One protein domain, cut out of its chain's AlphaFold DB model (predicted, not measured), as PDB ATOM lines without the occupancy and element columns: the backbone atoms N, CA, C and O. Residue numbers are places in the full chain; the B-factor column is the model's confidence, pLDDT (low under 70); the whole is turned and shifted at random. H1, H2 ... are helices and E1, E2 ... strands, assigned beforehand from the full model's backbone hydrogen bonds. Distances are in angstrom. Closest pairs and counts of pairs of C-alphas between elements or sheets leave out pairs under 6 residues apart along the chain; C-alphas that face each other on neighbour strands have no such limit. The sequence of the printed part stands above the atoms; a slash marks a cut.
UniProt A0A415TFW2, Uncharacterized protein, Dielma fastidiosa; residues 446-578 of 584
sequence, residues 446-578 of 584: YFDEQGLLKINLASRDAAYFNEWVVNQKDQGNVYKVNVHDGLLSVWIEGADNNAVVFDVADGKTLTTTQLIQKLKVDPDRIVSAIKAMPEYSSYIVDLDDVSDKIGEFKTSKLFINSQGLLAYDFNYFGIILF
ATOM      1  N   TYR A 446     -34.675-167.116   2.776       93.94
ATOM      2  CA  TYR A 446     -35.666-166.043   2.794       93.94
ATOM      3  C   TYR A 446     -36.938-166.504   3.511       93.94
ATOM      4  O   TYR A 446     -37.143-167.695   3.711       93.94
ATOM      5  N   PHE A 447     -37.811-165.567   3.880       92.06
ATOM      6  CA  PHE A 447     -39.180-165.890   4.286       92.06
ATOM      7  C   PHE A 447     -40.112-165.688   3.089       92.06
ATOM      8  O   PHE A 447     -39.984-164.688   2.378       92.06
ATOM      9  N   ASP A 448     -40.992-166.650   2.822       88.44
ATOM     10  CA  ASP A 448     -41.964-166.549   1.731       88.44
ATOM     11  C   ASP A 448     -43.129-165.595   2.062       88.44
ATOM     12  O   ASP A 448     -43.177-164.968   3.123       88.44
ATOM     13  N   GLU A 449     -44.072-165.447   1.129       88.62
ATOM     14  CA  GLU A 449     -45.227-164.549   1.283       88.62
ATOM     15  C   GLU A 449     -46.152-164.954   2.444       88.62
ATOM     16  O   GLU A 449     -46.922-164.131   2.940       88.62
ATOM     17  N   GLN A 450     -46.074-166.210   2.886       84.12
ATOM     18  CA  GLN A 450     -46.816-166.763   4.013       84.12
ATOM     19  C   GLN A 450     -46.049-166.617   5.338       84.12
ATOM     20  O   GLN A 450     -46.586-166.962   6.390       84.12
ATOM     21  N   GLY A 451     -44.824-166.084   5.307       84.31
ATOM     22  CA  GLY A 451     -43.968-165.921   6.478       84.31
ATOM     23  C   GLY A 451     -43.239-167.200   6.897       84.31
ATOM     24  O   GLY A 451     -42.720-167.249   8.010       84.31
ATOM     25  N   LEU A 452     -43.177-168.223   6.038       85.56
ATOM     26  CA  LEU A 452     -42.441-169.458   6.308       85.56
ATOM     27  C   LEU A 452     -40.983-169.324   5.872       85.56
ATOM     28  O   LEU A 452     -40.687-168.783   4.806       85.56
ATOM     29  N   LEU A 453     -40.065-169.849   6.686       91.56
ATOM     30  CA  LEU A 453     -38.648-169.899   6.341       91.56
ATOM     31  C   LEU A 453     -38.417-170.840   5.148       91.56
ATOM     32  O   LEU A 453     -38.904-171.971   5.128       91.56
ATOM     33  N   LYS A 454     -37.629-170.379   4.176       93.50
ATOM     34  CA  LYS A 454     -37.152-171.140   3.022       93.50
ATOM     35  C   LYS A 454     -35.636-171.058   2.916       93.50
ATOM     36  O   LYS A 454     -35.075-169.968   2.860       93.50
ATOM     37  N   ILE A 455     -34.990-172.213   2.834       94.94
ATOM     38  CA  ILE A 455     -33.579-172.375   2.488       94.94
ATOM     39  C   ILE A 455     -33.467-172.456   0.966       94.94
ATOM     40  O   ILE A 455     -34.123-173.283   0.332       94.94
ATOM     41  N   ASN A 456     -32.657-171.583   0.380       94.44
ATOM     42  CA  ASN A 456     -32.472-171.406  -1.059       94.44
ATOM     43  C   ASN A 456     -31.172-172.069  -1.539       94.44
ATOM     44  O   ASN A 456     -30.374-171.469  -2.255       94.44
ATOM     45  N   LEU A 457     -30.934-173.305  -1.105       93.19
ATOM     46  CA  LEU A 457     -29.774-174.096  -1.508       93.19
ATOM     47  C   LEU A 457     -30.250-175.236  -2.410       93.19
ATOM     48  O   LEU A 457     -31.272-175.862  -2.132       93.19
ATOM     49  N   ALA A 458     -29.515-175.512  -3.489       88.81
ATOM     50  CA  ALA A 458     -29.824-176.591  -4.431       88.81
ATOM     51  C   ALA A 458     -29.422-177.958  -3.850       88.81
ATOM     52  O   ALA A 458     -28.554-178.641  -4.393       88.81
ATOM     53  N   SER A 459     -30.011-178.341  -2.717       86.19
ATOM     54  CA  SER A 459     -29.657-179.563  -2.000       86.19
ATOM     55  C   SER A 459     -30.868-180.329  -1.485       86.19
ATOM     56  O   SER A 459     -31.957-179.785  -1.280       86.19
ATOM     57  N   ARG A 460     -30.647-181.628  -1.268       82.75
ATOM     58  CA  ARG A 460     -31.640-182.558  -0.726       82.75
ATOM     59  C   ARG A 460     -32.026-182.186   0.708       82.75
ATOM     60  O   ARG A 460     -33.210-182.092   1.010       82.75
ATOM     61  N   ASP A 461     -31.049-181.876   1.556       84.25
ATOM     62  CA  ASP A 461     -31.292-181.454   2.939       84.25
ATOM     63  C   ASP A 461     -32.110-180.156   3.013       84.25
ATOM     64  O   ASP A 461     -33.007-180.041   3.844       84.25
ATOM     65  N   ALA A 462     -31.852-179.186   2.124       88.00
ATOM     66  CA  ALA A 462     -32.639-177.953   2.063       88.00
ATOM     67  C   ALA A 462     -34.088-178.220   1.635       88.00
ATOM     68  O   ALA A 462     -35.011-177.593   2.156       88.00
ATOM     69  N   ALA A 463     -34.303-179.169   0.719       82.75
ATOM     70  CA  ALA A 463     -35.635-179.587   0.293       82.75
ATOM     71  C   ALA A 463     -36.424-180.211   1.456       82.75
ATOM     72  O   ALA A 463     -37.541-179.772   1.738       82.75
ATOM     73  N   TYR A 464     -35.813-181.150   2.186       79.69
ATOM     74  CA  TYR A 464     -36.429-181.770   3.363       79.69
ATOM     75  C   TYR A 464     -36.704-180.767   4.481       79.69
ATOM     76  O   TYR A 464     -37.786-180.772   5.063       79.69
ATOM     77  N   PHE A 465     -35.758-179.868   4.761       84.81
ATOM     78  CA  PHE A 465     -35.956-178.829   5.766       84.81
ATOM     79  C   PHE A 465     -37.124-177.901   5.398       84.81
ATOM     80  O   PHE A 465     -37.969-177.593   6.236       84.81
ATOM     81  N   ASN A 466     -37.223-177.487   4.132       85.31
ATOM     82  CA  ASN A 466     -38.300-176.616   3.661       85.31
ATOM     83  C   ASN A 466     -39.683-177.269   3.738       85.31
ATOM     84  O   ASN A 466     -40.664-176.572   4.008       85.31
ATOM     85  N   GLU A 467     -39.777-178.571   3.471       79.62
ATOM     86  CA  GLU A 467     -41.007-179.345   3.650       79.62
ATOM     87  C   GLU A 467     -41.365-179.467   5.133       79.62
ATOM     88  O   GLU A 467     -42.504-179.208   5.523       79.62
ATOM     89  N   TRP A 468     -40.372-179.757   5.977       80.12
ATOM     90  CA  TRP A 468     -40.560-179.811   7.420       80.12
ATOM     91  C   TRP A 468     -41.115-178.488   7.964       80.12
ATOM     92  O   TRP A 468     -42.134-178.508   8.647       80.12
ATOM     93  N   VAL A 469     -40.558-177.331   7.582       79.00
ATOM     94  CA  VAL A 469     -41.085-176.009   7.986       79.00
ATOM     95  C   VAL A 469     -42.559-175.827   7.595       79.00
ATOM     96  O   VAL A 469     -43.339-175.281   8.374       79.00
ATOM     97  N   VAL A 470     -42.976-176.304   6.417       76.81
ATOM     98  CA  VAL A 470     -44.386-176.237   5.984       76.81
ATOM     99  C   VAL A 470     -45.278-177.097   6.877       76.81
ATOM    100  O   VAL A 470     -46.362-176.652   7.258       76.81
ATOM    101  N   ASN A 471     -44.817-178.291   7.249       69.06
ATOM    102  CA  ASN A 471     -45.549-179.202   8.129       69.06
ATOM    103  C   ASN A 471     -45.637-178.681   9.572       69.06
ATOM    104  O   ASN A 471     -46.595-178.988  10.278       69.06
ATOM    105  N   GLN A 472     -44.685-177.845   9.994       69.12
ATOM    106  CA  GLN A 472     -44.663-177.226  11.320       69.12
ATOM    107  C   GLN A 472     -45.377-175.868  11.405       69.12
ATOM    108  O   GLN A 472     -45.401-175.258  12.474       69.12
ATOM    109  N   LYS A 473     -45.970-175.367  10.311       70.88
ATOM    110  CA  LYS A 473     -46.523-173.999  10.244       70.88
ATOM    111  C   LYS A 473     -47.524-173.663  11.363       70.88
ATOM    112  O   LYS A 473     -47.578-172.523  11.811       70.88
ATOM    113  N   ASP A 474     -48.297-174.652  11.812       68.25
ATOM    114  CA  ASP A 474     -49.368-174.471  12.797       68.25
ATOM    115  C   ASP A 474     -48.874-174.658  14.247       68.25
ATOM    116  O   ASP A 474     -49.638-174.449  15.187       68.25
ATOM    117  N   GLN A 475     -47.596-175.009  14.446       66.94
ATOM    118  CA  GLN A 475     -46.996-175.200  15.775       66.94
ATOM    119  C   GLN A 475     -46.456-173.908  16.403       66.94
ATOM    120  O   GLN A 475     -46.092-173.894  17.574       66.94
ATOM    121  N   GLY A 476     -46.431-172.799  15.656       67.44
ATOM    122  CA  GLY A 476     -45.993-171.501  16.180       67.44
ATOM    123  C   GLY A 476     -44.478-171.357  16.358       67.44
ATOM    124  O   GLY A 476     -44.044-170.471  17.094       67.44
ATOM    125  N   ASN A 477     -43.680-172.190  15.682       75.50
ATOM    126  CA  ASN A 477     -42.217-172.142  15.743       75.50
ATOM    127  C   ASN A 477     -41.663-170.796  15.249       75.50
ATOM    128  O   ASN A 477     -42.123-170.248  14.242       75.50
ATOM    129  N   VAL A 478     -40.627-170.286  15.924       78.19
ATOM    130  CA  VAL A 478     -39.925-169.054  15.521       78.19
ATOM    131  C   VAL A 478     -38.516-169.387  15.050       78.19
ATOM    132  O   VAL A 478     -37.740-170.003  15.768       78.19
ATOM    133  N   TYR A 479     -38.150-168.928  13.854       83.75
ATOM    134  CA  TYR A 479     -36.850-169.224  13.254       83.75
ATOM    135  C   TYR A 479     -35.882-168.044  13.381       83.75
ATOM    136  O   TYR A 479     -36.154-166.950  12.881       83.75
ATOM    137  N   LYS A 480     -34.717-168.268  13.997       83.69
ATOM    138  CA  LYS A 480     -33.600-167.313  14.050       83.69
ATOM    139  C   LYS A 480     -32.476-167.816  13.151       83.69
ATOM    140  O   LYS A 480     -31.820-168.801  13.470       83.69
ATOM    141  N   VAL A 481     -32.260-167.138  12.027       87.69
ATOM    142  CA  VAL A 481     -31.298-167.565  10.999       87.69
ATOM    143  C   VAL A 481     -30.085-166.646  10.984       87.69
ATOM    144  O   VAL A 481     -30.235-165.426  10.996       87.69
ATOM    145  N   ASN A 482     -28.890-167.231  10.930       87.25
ATOM    146  CA  ASN A 482     -27.617-166.526  10.832       87.25
ATOM    147  C   ASN A 482     -26.766-167.142   9.721       87.25
ATOM    148  O   ASN A 482     -26.721-168.361   9.580       87.25
ATOM    149  N   VAL A 483     -26.054-166.305   8.968       88.50
ATOM    150  CA  VAL A 483     -25.101-166.756   7.946       88.50
ATOM    151  C   VAL A 483     -23.730-166.188   8.270       88.50
ATOM    152  O   VAL A 483     -23.581-164.974   8.409       88.50
ATOM    153  N   HIS A 484     -22.730-167.058   8.405       86.94
ATOM    154  CA  HIS A 484     -21.357-166.668   8.712       86.94
ATOM    155  C   HIS A 484     -20.359-167.685   8.146       86.94
ATOM    156  O   HIS A 484     -20.571-168.883   8.271       86.94
ATOM    157  N   ASP A 485     -19.268-167.221   7.526       84.50
ATOM    158  CA  ASP A 485     -18.179-168.063   6.988       84.50
ATOM    159  C   ASP A 485     -18.630-169.270   6.137       84.50
ATOM    160  O   ASP A 485     -18.077-170.366   6.226       84.50
ATOM    161  N   GLY A 486     -19.643-169.072   5.287       88.69
ATOM    162  CA  GLY A 486     -20.178-170.137   4.430       88.69
ATOM    163  C   GLY A 486     -20.999-171.186   5.185       88.69
ATOM    164  O   GLY A 486     -21.206-172.284   4.675       88.69
ATOM    165  N   LEU A 487     -21.459-170.858   6.392       92.06
ATOM    166  CA  LEU A 487     -22.383-171.653   7.185       92.06
ATOM    167  C   LEU A 487     -23.685-170.891   7.382       92.06
ATOM    168  O   LEU A 487     -23.672-169.713   7.738       92.06
ATOM    169  N   LEU A 488     -24.802-171.582   7.193       93.50
ATOM    170  CA  LEU A 488     -26.137-171.070   7.462       93.50
ATOM    171  C   LEU A 488     -26.708-171.817   8.665       93.50
ATOM    172  O   LEU A 488     -26.997-173.004   8.590       93.50
ATOM    173  N   SER A 489     -26.824-171.129   9.796       90.19
ATOM    174  CA  SER A 489     -27.349-171.659  11.053       90.19
ATOM    175  C   SER A 489     -28.794-171.222  11.248       90.19
ATOM    176  O   SER A 489     -29.088-170.029  11.205       90.19
ATOM    177  N   VAL A 490     -29.685-172.168  11.511       87.62
ATOM    178  CA  VAL A 490     -31.083-171.935  11.867       87.62
ATOM    179  C   VAL A 490     -31.294-172.422  13.287       87.62
ATOM    180  O   VAL A 490     -31.141-173.609  13.551       87.62
ATOM    181  N   TRP A 491     -31.667-171.518  14.186       82.31
ATOM    182  CA  TRP A 491     -32.190-171.875  15.496       82.31
ATOM    183  C   TRP A 491     -33.719-171.803  15.496       82.31
ATOM    184  O   TRP A 491     -34.298-170.864  14.941       82.31
ATOM    185  N   ILE A 492     -34.367-172.791  16.099       78.19
ATOM    186  CA  ILE A 492     -35.807-173.024  16.068       78.19
ATOM    187  C   ILE A 492     -36.330-172.871  17.497       78.19
ATOM    188  O   ILE A 492     -36.026-173.667  18.370       78.19
ATOM    189  N   GLU A 493     -37.109-171.832  17.765       71.38
ATOM    190  CA  GLU A 493     -37.778-171.652  19.054       71.38
ATOM    191  C   GLU A 493     -39.054-172.499  19.082       71.38
ATOM    192  O   GLU A 493     -39.912-172.313  18.216       71.38
ATOM    193  N   GLY A 494     -39.192-173.378  20.080       60.53
ATOM    194  CA  GLY A 494     -40.405-174.178  20.303       60.53
ATOM    195  C   GLY A 494     -40.335-175.646  19.865       60.53
ATOM    196  O   GLY A 494     -41.326-176.349  20.038       60.53
ATOM    197  N   ALA A 495     -39.194-176.117  19.351       60.06
ATOM    198  CA  ALA A 495     -38.957-177.528  19.048       60.06
ATOM    199  C   ALA A 495     -38.043-178.198  20.105       60.06
ATOM    200  O   ALA A 495     -37.462-177.536  20.967       60.06
ATOM    201  N   ASP A 496     -37.934-179.525  20.044       51.94
ATOM    202  CA  ASP A 496     -36.822-180.267  20.649       51.94
ATOM    203  C   ASP A 496     -35.719-180.409  19.574       51.94
ATOM    204  O   ASP A 496     -36.042-180.646  18.408       51.94
ATOM    205  N   ASN A 497     -34.434-180.271  19.943       55.56
ATOM    206  CA  ASN A 497     -33.262-180.215  19.040       55.56
ATOM    207  C   ASN A 497     -33.242-178.989  18.104       55.56
ATOM    208  O   ASN A 497     -33.522-179.066  16.905       55.56
ATOM    209  N   ASN A 498     -32.876-177.830  18.656       68.31
ATOM    210  CA  ASN A 498     -33.269-176.541  18.091       68.31
ATOM    211  C   ASN A 498     -32.322-175.937  17.066       68.31
ATOM    212  O   ASN A 498     -32.628-174.857  16.573       68.31
ATOM    213  N   ALA A 499     -31.194-176.558  16.722       78.75
ATOM    214  CA  ALA A 499     -30.254-175.962  15.774       78.75
ATOM    215  C   ALA A 499     -29.999-176.839  14.543       78.75
ATOM    216  O   ALA A 499     -29.679-178.016  14.641       78.75
ATOM    217  N   VAL A 500     -30.088-176.241  13.357       87.56
ATOM    218  CA  VAL A 500     -29.744-176.860  12.071       87.56
ATOM    219  C   VAL A 500     -28.684-176.003  11.404       87.56
ATOM    220  O   VAL A 500     -28.872-174.797  11.252       87.56
ATOM    221  N   VAL A 501     -27.565-176.600  10.994       90.00
ATOM    222  CA  VAL A 501     -26.466-175.859  10.362       90.00
ATOM    223  C   VAL A 501     -26.174-176.431   8.987       90.00
ATOM    224  O   VAL A 501     -25.764-177.579   8.872       90.00
ATOM    225  N   PHE A 502     -26.357-175.623   7.949       93.19
ATOM    226  CA  PHE A 502     -26.021-175.953   6.571       93.19
ATOM    227  C   PHE A 502     -24.614-175.475   6.230       93.19
ATOM    228  O   PHE A 502     -24.242-174.332   6.499       93.19
ATOM    229  N   ASP A 503     -23.864-176.332   5.554       92.50
ATOM    230  CA  ASP A 503     -22.758-175.917   4.707       92.50
ATOM    231  C   ASP A 503     -23.324-175.265   3.443       92.50
ATOM    232  O   ASP A 503     -24.014-175.924   2.670       92.50
ATOM    233  N   VAL A 504     -23.061-173.978   3.221       92.38
ATOM    234  CA  VAL A 504     -23.608-173.252   2.064       92.38
ATOM    235  C   VAL A 504     -23.016-173.771   0.751       92.38
ATOM    236  O   VAL A 504     -23.703-173.773  -0.267       92.38
ATOM    237  N   ALA A 505     -21.763-174.237   0.757       88.25
ATOM    238  CA  ALA A 505     -21.102-174.709  -0.457       88.25
ATOM    239  C   ALA A 505     -21.643-176.071  -0.911       88.25
ATOM    240  O   ALA A 505     -21.902-176.268  -2.098       88.25
ATOM    241  N   ASP A 506     -21.838-176.984   0.041       84.19
ATOM    242  CA  ASP A 506     -22.277-178.357  -0.238       84.19
ATOM    243  C   ASP A 506     -23.799-178.534  -0.100       84.19
ATOM    244  O   ASP A 506     -24.359-179.557  -0.499       84.19
ATOM    245  N   GLY A 507     -24.478-177.555   0.504       84.00
ATOM    246  CA  GLY A 507     -25.904-177.570   0.819       84.00
ATOM    247  C   GLY A 507     -26.319-178.622   1.853       84.00
ATOM    248  O   GLY A 507     -27.515-178.832   2.051       84.00
ATOM    249  N   LYS A 508     -25.363-179.304   2.493       87.69
ATOM    250  CA  LYS A 508     -25.610-180.374   3.466       87.69
ATOM    251  C   LYS A 508     -25.717-179.826   4.877       87.69
ATOM    252  O   LYS A 508     -24.983-178.914   5.254       87.69
ATOM    253  N   THR A 509     -26.576-180.437   5.675       87.62
ATOM    254  CA  THR A 509     -26.629-180.208   7.114       87.62
ATOM    255  C   THR A 509     -25.464-180.898   7.822       87.62
ATOM    256  O   THR A 509     -25.019-181.986   7.442       87.62
ATOM    257  N   LEU A 510     -24.935-180.235   8.844       85.00
ATOM    258  CA  LEU A 510     -23.784-180.666   9.622       85.00
ATOM    259  C   LEU A 510     -24.238-181.108  11.007       85.00
ATOM    260  O   LEU A 510     -25.031-180.428  11.655       85.00
ATOM    261  N   THR A 511     -23.686-182.224  11.478       80.50
ATOM    262  CA  THR A 511     -23.793-182.598  12.890       80.50
ATOM    263  C   THR A 511     -22.875-181.730  13.763       80.50
ATOM    264  O   THR A 511     -22.012-181.008  13.254       80.50
ATOM    265  N   THR A 512     -22.997-181.835  15.088       77.56
ATOM    266  CA  THR A 512     -22.125-181.149  16.059       77.56
ATOM    267  C   THR A 512     -20.659-181.496  15.834       77.56
ATOM    268  O   THR A 512     -19.819-180.599  15.720       77.56
ATOM    269  N   THR A 513     -20.348-182.783  15.654       77.94
ATOM    270  CA  THR A 513     -18.977-183.231  15.364       77.94
ATOM    271  C   THR A 513     -18.443-182.621  14.065       77.94
ATOM    272  O   THR A 513     -17.315-182.123  14.016       77.94
ATOM    273  N   GLN A 514     -19.252-182.640  13.001       82.31
ATOM    274  CA  GLN A 514     -18.856-182.131  11.684       82.31
ATOM    275  C   GLN A 514     -18.638-180.615  11.708       82.31
ATOM    276  O   GLN A 514     -17.682-180.111  11.111       82.31
ATOM    277  N   LEU A 515     -19.479-179.888  12.445       84.56
ATOM    278  CA  LEU A 515     -19.350-178.450  12.624       84.56
ATOM    279  C   LEU A 515     -18.063-178.084  13.375       84.56
ATOM    280  O   LEU A 515     -17.323-177.212  12.919       84.56
ATOM    281  N   ILE A 516     -17.745-178.780  14.472       82.44
ATOM    282  CA  ILE A 516     -16.499-178.569  15.232       82.44
ATOM    283  C   ILE A 516     -15.272-178.775  14.337       82.44
ATOM    284  O   ILE A 516     -14.363-177.941  14.329       82.44
ATOM    285  N   GLN A 517     -15.259-179.854  13.549       84.44
ATOM    286  CA  GLN A 517     -14.168-180.155  12.621       84.44
ATOM    287  C   GLN A 517     -14.003-179.063  11.562       84.44
ATOM    288  O   GLN A 517     -12.885-178.604  11.312       84.44
ATOM    289  N   LYS A 518     -15.112-178.607  10.966       84.69
ATOM    290  CA  LYS A 518     -15.098-177.562   9.937       84.69
ATOM    291  C   LYS A 518     -14.615-176.222  10.493       84.69
ATOM    292  O   LYS A 518     -13.803-175.556   9.851       84.69
ATOM    293  N   LEU A 519     -15.055-175.863  11.699       84.69
ATOM    294  CA  LEU A 519     -14.638-174.643  12.394       84.69
ATOM    295  C   LEU A 519     -13.249-174.749  13.042       84.69
ATOM    296  O   LEU A 519     -12.706-173.737  13.482       84.69
ATOM    297  N   LYS A 520     -12.654-175.950  13.087       86.12
ATOM    298  CA  LYS A 520     -11.368-176.236  13.747       86.12
ATOM    299  C   LYS A 520     -11.352-175.785  15.211       86.12
ATOM    300  O   LYS A 520     -10.353-175.249  15.695       86.12
ATOM    301  N   VAL A 521     -12.475-175.976  15.898       80.25
ATOM    302  CA  VAL A 521     -12.607-175.660  17.322       80.25
ATOM    303  C   VAL A 521     -12.143-176.860  18.136       80.25
ATOM    304  O   VAL A 521     -12.387-178.002  17.768       80.25
ATOM    305  N   ASP A 522     -11.454-176.596  19.240       79.94
ATOM    306  CA  ASP A 522     -11.085-177.624  20.207       79.94
ATOM    307  C   ASP A 522     -12.314-177.991  21.070       79.94
ATOM    308  O   ASP A 522     -12.813-177.111  21.785       79.94
ATOM    309  N   PRO A 523     -12.826-179.241  21.013       77.12
ATOM    310  CA  PRO A 523     -13.977-179.669  21.809       77.12
ATOM    311  C   PRO A 523     -13.776-179.450  23.313       77.12
ATOM    312  O   PRO A 523     -14.698-179.003  23.998       77.12
ATOM    313  N   ASP A 524     -12.561-179.682  23.825       76.56
ATOM    314  CA  ASP A 524     -12.257-179.558  25.256       76.56
ATOM    315  C   ASP A 524     -12.424-178.118  25.737       76.56
ATOM    316  O   ASP A 524     -12.806-177.856  26.882       76.56
ATOM    317  N   ARG A 525     -12.186-177.161  24.839       78.69
ATOM    318  CA  ARG A 525     -12.369-175.740  25.108       78.69
ATOM    319  C   ARG A 525     -13.848-175.395  25.290       78.69
ATOM    320  O   ARG A 525     -14.168-174.611  26.180       78.69
ATOM    321  N   ILE A 526     -14.735-175.988  24.488       75.19
ATOM    322  CA  ILE A 526     -16.195-175.815  24.585       75.19
ATOM    323  C   ILE A 526     -16.695-176.400  25.910       75.19
ATOM    324  O   ILE A 526     -17.357-175.703  26.681       75.19
ATOM    325  N   VAL A 527     -16.312-177.646  26.217       75.69
ATOM    326  CA  VAL A 527     -16.684-178.325  27.471       75.69
ATOM    327  C   VAL A 527     -16.198-177.532  28.684       75.69
ATOM    328  O   VAL A 527     -16.957-177.303  29.625       75.69
ATOM    329  N   SER A 528     -14.945-177.072  28.654       73.12
ATOM    330  CA  SER A 528     -14.353-176.285  29.741       73.12
ATOM    331  C   SER A 528     -15.062-174.947  29.940       73.12
ATOM    332  O   SER A 528     -15.266-174.535  31.078       73.12
ATOM    333  N   ALA A 529     -15.454-174.272  28.855       71.62
ATOM    334  CA  ALA A 529     -16.174-173.004  28.927       71.62
ATOM    335  C   ALA A 529     -17.561-173.167  29.567       71.62
ATOM    336  O   ALA A 529     -17.910-172.379  30.440       71.62
ATOM    337  N   ILE A 530     -18.307-174.216  29.205       71.00
ATOM    338  CA  ILE A 530     -19.603-174.514  29.832       71.00
ATOM    339  C   ILE A 530     -19.409-174.861  31.314       71.00
ATOM    340  O   ILE A 530     -20.071-174.291  32.175       71.00
ATOM    341  N   LYS A 531     -18.446-175.733  31.644       71.56
ATOM    342  CA  LYS A 531     -18.187-176.139  33.038       71.56
ATOM    343  C   LYS A 531     -17.658-175.012  33.930       71.56
ATOM    344  O   LYS A 531     -17.756-175.113  35.151       71.56
ATOM    345  N   ALA A 532     -17.089-173.954  33.351       69.12
ATOM    346  CA  ALA A 532     -16.644-172.779  34.094       69.12
ATOM    347  C   ALA A 532     -17.814-171.932  34.625       69.12
ATOM    348  O   ALA A 532     -17.631-171.173  35.578       69.12
ATOM    349  N   MET A 533     -19.008-172.064  34.040       67.38
ATOM    350  CA  MET A 533     -20.213-171.408  34.530       67.38
ATOM    351  C   MET A 533     -20.743-172.166  35.762       67.38
ATOM    352  O   MET A 533     -21.040-173.357  35.650       67.38
ATOM    353  N   PRO A 534     -20.893-171.522  36.938       66.88
ATOM    354  CA  PRO A 534     -21.292-172.208  38.172       66.88
ATOM    355  C   PRO A 534     -22.593-173.006  38.036       66.88
ATOM    356  O   PRO A 534     -22.685-174.123  38.539       66.88
ATOM    357  N   GLU A 535     -23.553-172.448  37.298       63.56
ATOM    358  CA  GLU A 535     -24.874-173.026  37.026       63.56
ATOM    359  C   GLU A 535     -24.801-174.311  36.195       63.56
ATOM    360  O   GLU A 535     -25.643-175.185  36.368       63.56
ATOM    361  N   TYR A 536     -23.774-174.461  35.350       62.53
ATOM    362  CA  TYR A 536     -23.612-175.594  34.432       62.53
ATOM    363  C   TYR A 536     -22.462-176.540  34.826       62.53
ATOM    364  O   TYR A 536     -22.231-177.556  34.172       62.53
ATOM    365  N   SER A 537     -21.750-176.232  35.914       61.97
ATOM    366  CA  SER A 537     -20.515-176.911  36.332       61.97
ATOM    367  C   SER A 537     -20.675-178.405  36.651       61.97
ATOM    368  O   SER A 537     -19.731-179.175  36.461       61.97
ATOM    369  N   SER A 538     -21.862-178.823  37.099       51.25
ATOM    370  CA  SER A 538     -22.197-180.217  37.411       51.25
ATOM    371  C   SER A 538     -22.782-180.995  36.231       51.25
ATOM    372  O   SER A 538     -22.958-182.206  36.341       51.25
ATOM    373  N   TYR A 539     -23.097-180.333  35.114       53.72
ATOM    374  CA  TYR A 539     -23.786-180.975  33.999       53.72
ATOM    375  C   TYR A 539     -22.825-181.690  33.050       53.72
ATOM    376  O   TYR A 539     -21.697-181.257  32.786       53.72
ATOM    377  N   ILE A 540     -23.307-182.804  32.499       58.25
ATOM    378  CA  ILE A 540     -22.610-183.538  31.449       58.25
ATOM    379  C   ILE A 540     -22.814-182.782  30.136       58.25
ATOM    380  O   ILE A 540     -23.918-182.721  29.600       58.25
ATOM    381  N   VAL A 541     -21.732-182.200  29.622       61.72
ATOM    382  CA  VAL A 541     -21.704-181.594  28.288       61.72
ATOM    383  C   VAL A 541     -21.459-182.704  27.278       61.72
ATOM    384  O   VAL A 541     -20.368-183.272  27.243       61.72
ATOM    385  N   ASP A 542     -22.474-183.009  26.477       63.00
ATOM    386  CA  ASP A 542     -22.398-184.036  25.445       63.00
ATOM    387  C   ASP A 542     -22.338-183.394  24.057       63.00
ATOM    388  O   ASP A 542     -23.360-182.969  23.510       63.00
ATOM    389  N   LEU A 543     -21.116-183.295  23.525       65.12
ATOM    390  CA  LEU A 543     -20.842-182.805  22.172       65.12
ATOM    391  C   LEU A 543     -20.936-183.913  21.117       65.12
ATOM    392  O   LEU A 543     -20.807-183.610  19.929       65.12
ATOM    393  N   ASP A 544     -21.137-185.168  21.532       56.03
ATOM    394  CA  ASP A 544     -21.324-186.267  20.599       56.03
ATOM    395  C   ASP A 544     -22.729-186.198  19.992       56.03
ATOM    396  O   ASP A 544     -23.718-185.861  20.647       56.03
ATOM    397  N   ASP A 545     -22.800-186.513  18.700       56.31
ATOM    398  CA  ASP A 545     -24.050-186.546  17.945       56.31
ATOM    399  C   ASP A 545     -24.913-187.711  18.452       56.31
ATOM    400  O   ASP A 545     -24.629-188.874  18.147       56.31
ATOM    401  N   VAL A 546     -25.965-187.429  19.223       46.22
ATOM    402  CA  VAL A 546     -26.901-188.457  19.703       46.22
ATOM    403  C   VAL A 546     -28.026-188.577  18.684       46.22
ATOM    404  O   VAL A 546     -29.130-188.125  18.920       46.22
ATOM    405  N   SER A 547     -27.723-189.125  17.503       48.56
ATOM    406  CA  SER A 547     -28.695-189.360  16.417       48.56
ATOM    407  C   SER A 547     -29.740-188.240  16.245       48.56
ATOM    408  O   SER A 547     -30.929-188.518  16.097       48.56
ATOM    409  N   ASP A 548     -29.320-186.974  16.288       49.59
ATOM    410  CA  ASP A 548     -30.238-185.833  16.291       49.59
ATOM    411  C   ASP A 548     -30.712-185.503  14.857       49.59
ATOM    412  O   ASP A 548     -30.610-184.375  14.374       49.59
ATOM    413  N   LYS A 549     -31.169-186.508  14.105       51.84
ATOM    414  CA  LYS A 549     -31.850-186.288  12.826       51.84
ATOM    415  C   LYS A 549     -33.305-185.926  13.112       51.84
ATOM    416  O   LYS A 549     -34.008-186.677  13.784       51.84
ATOM    417  N   ILE A 550     -33.778-184.815  12.552       51.88
ATOM    418  CA  ILE A 550     -35.217-184.574  12.410       51.88
ATOM    419  C   ILE A 550     -35.575-185.032  10.995       51.88
ATOM    420  O   ILE A 550     -35.352-184.322  10.016       51.88
ATOM    421  N   GLY A 551     -36.068-186.266  10.878       55.84
ATOM    422  CA  GLY A 551     -36.329-186.892   9.580       55.84
ATOM    423  C   GLY A 551     -35.039-187.157   8.793       55.84
ATOM    424  O   GLY A 551     -34.201-187.946   9.222       55.84
ATOM    425  N   GLU A 552     -34.895-186.511   7.634       64.25
ATOM    426  CA  GLU A 552     -33.828-186.762   6.648       64.25
ATOM    427  C   GLU A 552     -32.694-185.713   6.673       64.25
ATOM    428  O   GLU A 552     -31.724-185.838   5.928       64.25
ATOM    429  N   PHE A 553     -32.775-184.691   7.536       67.69
ATOM    430  CA  PHE A 553     -31.702-183.711   7.750       67.69
ATOM    431  C   PHE A 553     -31.158-183.767   9.184       67.69
ATOM    432  O   PHE A 553     -31.823-184.215  10.122       67.69
ATOM    433  N   LYS A 554     -29.911-183.327   9.357       76.56
ATOM    434  CA  LYS A 554     -29.187-183.359  10.632       76.56
ATOM    435  C   LYS A 554     -29.430-182.083  11.427       76.56
ATOM    436  O   LYS A 554     -29.419-180.988  10.867       76.56
ATOM    437  N   THR A 555     -29.565-182.228  12.737       75.25
ATOM    438  CA  THR A 555     -29.479-181.108  13.675       75.25
ATOM    439  C   THR A 555     -28.116-181.105  14.373       75.25
ATOM    440  O   THR A 555     -27.310-182.033  14.238       75.25
ATOM    441  N   SER A 556     -27.827-180.020  15.078       77.38
ATOM    442  CA  SER A 556     -26.612-179.824  15.847       77.38
ATOM    443  C   SER A 556     -26.934-179.127  17.161       77.38
ATOM    444  O   SER A 556     -27.770-178.231  17.217       77.38
ATOM    445  N   LYS A 557     -26.202-179.484  18.217       78.06
ATOM    446  CA  LYS A 557     -26.211-178.745  19.486       78.06
ATOM    447  C   LYS A 557     -25.364-177.483  19.421       78.06
ATOM    448  O   LYS A 557     -25.399-176.670  20.335       78.06
ATOM    449  N   LEU A 558     -24.562-177.325  18.371       80.12
ATOM    450  CA  LEU A 558     -23.748-176.147  18.144       80.12
ATOM    451  C   LEU A 558     -24.258-175.393  16.925       80.12
ATOM    452  O   LEU A 558     -24.622-175.972  15.907       80.12
ATOM    453  N   PHE A 559     -24.242-174.072  17.009       83.94
ATOM    454  CA  PHE A 559     -24.613-173.218  15.892       83.94
ATOM    455  C   PHE A 559     -23.877-171.891  15.966       83.94
ATOM    456  O   PHE A 559     -23.192-171.592  16.945       83.94
ATOM    457  N   ILE A 560     -23.991-171.096  14.908       81.56
ATOM    458  CA  ILE A 560     -23.339-169.797  14.832       81.56
ATOM    459  C   ILE A 560     -24.386-168.704  15.006       81.56
ATOM    460  O   ILE A 560     -25.442-168.712  14.368       81.56
ATOM    461  N   ASN A 561     -24.106-167.765  15.906       76.25
ATOM    462  CA  ASN A 561     -24.971-166.621  16.148       76.25
ATOM    463  C   ASN A 561     -24.731-165.495  15.121       76.25
ATOM    464  O   ASN A 561     -23.854-165.565  14.260       76.25
ATOM    465  N   SER A 562     -25.492-164.406  15.243       70.50
ATOM    466  CA  SER A 562     -25.399-163.238  14.348       70.50
ATOM    467  C   SER A 562     -24.030-162.540  14.308       70.50
ATOM    468  O   SER A 562     -23.768-161.764  13.392       70.50
ATOM    469  N   GLN A 563     -23.156-162.795  15.284       72.81
ATOM    470  CA  GLN A 563     -21.812-162.219  15.386       72.81
ATOM    471  C   GLN A 563     -20.717-163.173  14.893       72.81
ATOM    472  O   GLN A 563     -19.536-162.863  15.038       72.81
ATOM    473  N   GLY A 564     -21.082-164.338  14.350       72.88
ATOM    474  CA  GLY A 564     -20.107-165.360  13.972       72.88
ATOM    475  C   GLY A 564     -19.555-166.154  15.154       72.88
ATOM    476  O   GLY A 564     -18.597-166.908  14.995       72.88
ATOM    477  N   LEU A 565     -20.132-165.986  16.346       77.06
ATOM    478  CA  LEU A 565     -19.702-166.698  17.540       77.06
ATOM    479  C   LEU A 565     -20.447-168.019  17.668       77.06
ATOM    480  O   LEU A 565     -21.637-168.122  17.355       77.06
ATOM    481  N   LEU A 566     -19.725-169.019  18.162       80.75
ATOM    482  CA  LEU A 566     -20.286-170.324  18.458       80.75
ATOM    483  C   LEU A 566     -21.281-170.195  19.619       80.75
ATOM    484  O   LEU A 566     -21.034-169.479  20.591       80.75
ATOM    485  N   ALA A 567     -22.382-170.916  19.524       79.12
ATOM    486  CA  ALA A 567     -23.390-171.044  20.555       79.12
ATOM    487  C   ALA A 567     -23.706-172.524  20.776       79.12
ATOM    488  O   ALA A 567     -23.616-173.311  19.834       79.12
ATOM    489  N   TYR A 568     -24.054-172.890  22.008       77.69
ATOM    490  CA  TYR A 568     -24.477-174.234  22.390       77.69
ATOM    491  C   TYR A 568     -25.942-174.227  22.824       77.69
ATOM    492  O   TYR A 568     -26.335-173.425  23.672       77.69
ATOM    493  N   ASP A 569     -26.731-175.116  22.232       69.88
ATOM    494  CA  ASP A 569     -28.112-175.390  22.604       69.88
ATOM    495  C   ASP A 569     -28.134-176.361  23.788       69.88
ATOM    496  O   ASP A 569     -27.821-177.547  23.662       69.88
ATOM    497  N   PHE A 570     -28.458-175.839  24.968       67.19
ATOM    498  CA  PHE A 570     -28.623-176.640  26.167       67.19
ATOM    499  C   PHE A 570     -30.122-176.903  26.345       67.19
ATOM    500  O   PHE A 570     -30.795-176.122  27.018       67.19
ATOM    501  N   ASN A 571     -30.614-178.006  25.756       56.59
ATOM    502  CA  ASN A 571     -32.020-178.445  25.623       56.59
ATOM    503  C   ASN A 571     -33.008-178.006  26.733       56.59
ATOM    504  O   ASN A 571     -34.169-177.751  26.441       56.59
ATOM    505  N   TYR A 572     -32.575-177.911  27.995       50.09
ATOM    506  CA  TYR A 572     -33.420-177.558  29.147       50.09
ATOM    507  C   TYR A 572     -33.219-176.153  29.743       50.09
ATOM    508  O   TYR A 572     -34.078-175.691  30.490       50.09
ATOM    509  N   PHE A 573     -32.108-175.472  29.456       53.19
ATOM    510  CA  PHE A 573     -31.715-174.238  30.158       53.19
ATOM    511  C   PHE A 573     -31.457-173.045  29.228       53.19
ATOM    512  O   PHE A 573     -31.282-171.923  29.703       53.19
ATOM    513  N   GLY A 574     -31.502-173.259  27.910       61.94
ATOM    514  CA  GLY A 574     -31.408-172.207  26.898       61.94
ATOM    515  C   GLY A 574     -30.100-172.233  26.108       61.94
ATOM    516  O   GLY A 574     -29.411-173.246  26.028       61.94
ATOM    517  N   ILE A 575     -29.774-171.099  25.481       67.06
ATOM    518  CA  ILE A 575     -28.604-170.956  24.607       67.06
ATOM    519  C   ILE A 575     -27.417-170.414  25.407       67.06
ATOM    520  O   ILE A 575     -27.507-169.337  25.995       67.06
ATOM    521  N   ILE A 576     -26.275-171.093  25.326       64.56
ATOM    522  CA  ILE A 576     -24.987-170.596  25.820       64.56
ATOM    523  C   ILE A 576     -24.229-169.945  24.659       64.56
ATOM    524  O   ILE A 576     -23.987-170.588  23.640       64.56
ATOM    525  N   LEU A 577     -23.830-168.679  24.801       65.81
ATOM    526  CA  LEU A 577     -23.029-167.959  23.803       65.81
ATOM    527  C   LEU A 577     -21.545-167.976  24.191       65.81
ATOM    528  O   LEU A 577     -21.187-167.576  25.298       65.81
ATOM    529  N   PHE A 578     -20.663-168.387  23.277       64.69
ATOM    530  CA  PHE A 578     -19.221-168.375  23.525       64.69
ATOM    531  C   PHE A 578     -18.579-167.073  23.038       64.69
ATOM    532  O   PHE A 578     -18.211-166.937  21.870       64.69
TER     533      PHE A 578
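What this domain is: This is residues 446 to 578 of the 584 residues of an uncharacterized protein of Dielma fastidiosa (UniProt A0A415TFW2). Two small three-stranded antiparallel sheets, E2 E3 E4 and E5 E6 E7, stand partly face to face as a small sandwich, with E1 and H1 at one end of the long axis and H3 at the other. H2 is on the first sheet and only grazes the second, while the long link of residues 533 to 557 runs from H3 along one side toward the H1 end and folds back to E5. The printed part has 133 residues, with three named helices and seven named strands in the order E1 H1 E2 E3 E4 H2 H3 E5 E6 E7. The class is mixed, helices and strands, with under half of the residues, 64, in named elements. The whole is compact, with a radius of gyration of the C-alphas of 14.6 A and spans of 44 by 30 by 28 A.

Where its parts are: E1, residues 453 to 455, begins at C-alpha 453 (-38.648, -169.899, 6.341). H1, residues 460 to 471, is 16.8 A long. E2, residues 478 to 484, and E3, residues 487 to 493, measure 19.9 A and 19.4 A; E4, residues 499 to 503, measures 13.4 A. H2 holds residues 512 to 519 and H3 residues 523 to 532, the latter 14.3 A long. E5, residues 558 to 560, E6, residues 566 to 570, and E7, residues 574 to 577, follow, ending at C-alpha 577 (-23.029, -167.959, 23.803).

How they stand to each other: E2 E3 E4 is a meander, each strand the antiparallel neighbour of the one before, and so is E5 E6 E7. N 480 and O 491 are 2.8 A apart in the hairpin E2 and E3, N 490 and O 500 2.8 A in the hairpin E3 and E4. In the hairpin E5 and E6, N 567 and O 559 are 2.8 A apart; in the hairpin E6 and E7, N 568 and O 576 are 2.8 A apart. The facing parts of the two sheets are 10.4 A centre to centre, their strands at 33 degrees; the closest C-alphas of E3 and E5 are those of Ser 489 and Phe 559, 5.8 A. H2 runs slantwise to the strands, at 44 degrees to E4 on the local plane. H3 only grazes the second sheet; its closest C-alphas with E7 are those of Ile 530 and Ile 576, 7.8 A. The closest C-alphas of E1 and H1 are those of Lys 454 and Asn 466, 5.6 A. In H1, H2 and H3 every O i to N i+4 pair is within hydrogen-bond range.

The domain as a whole: The C-alphas farthest apart are those of Glu 449 and Ser 538, 45.6 A. The printed part has no cut, and the long link is H3 to E5. Mean pLDDT of the printed part is 75.9; residues 532 to 553 and 569 to 578 are among those under 70.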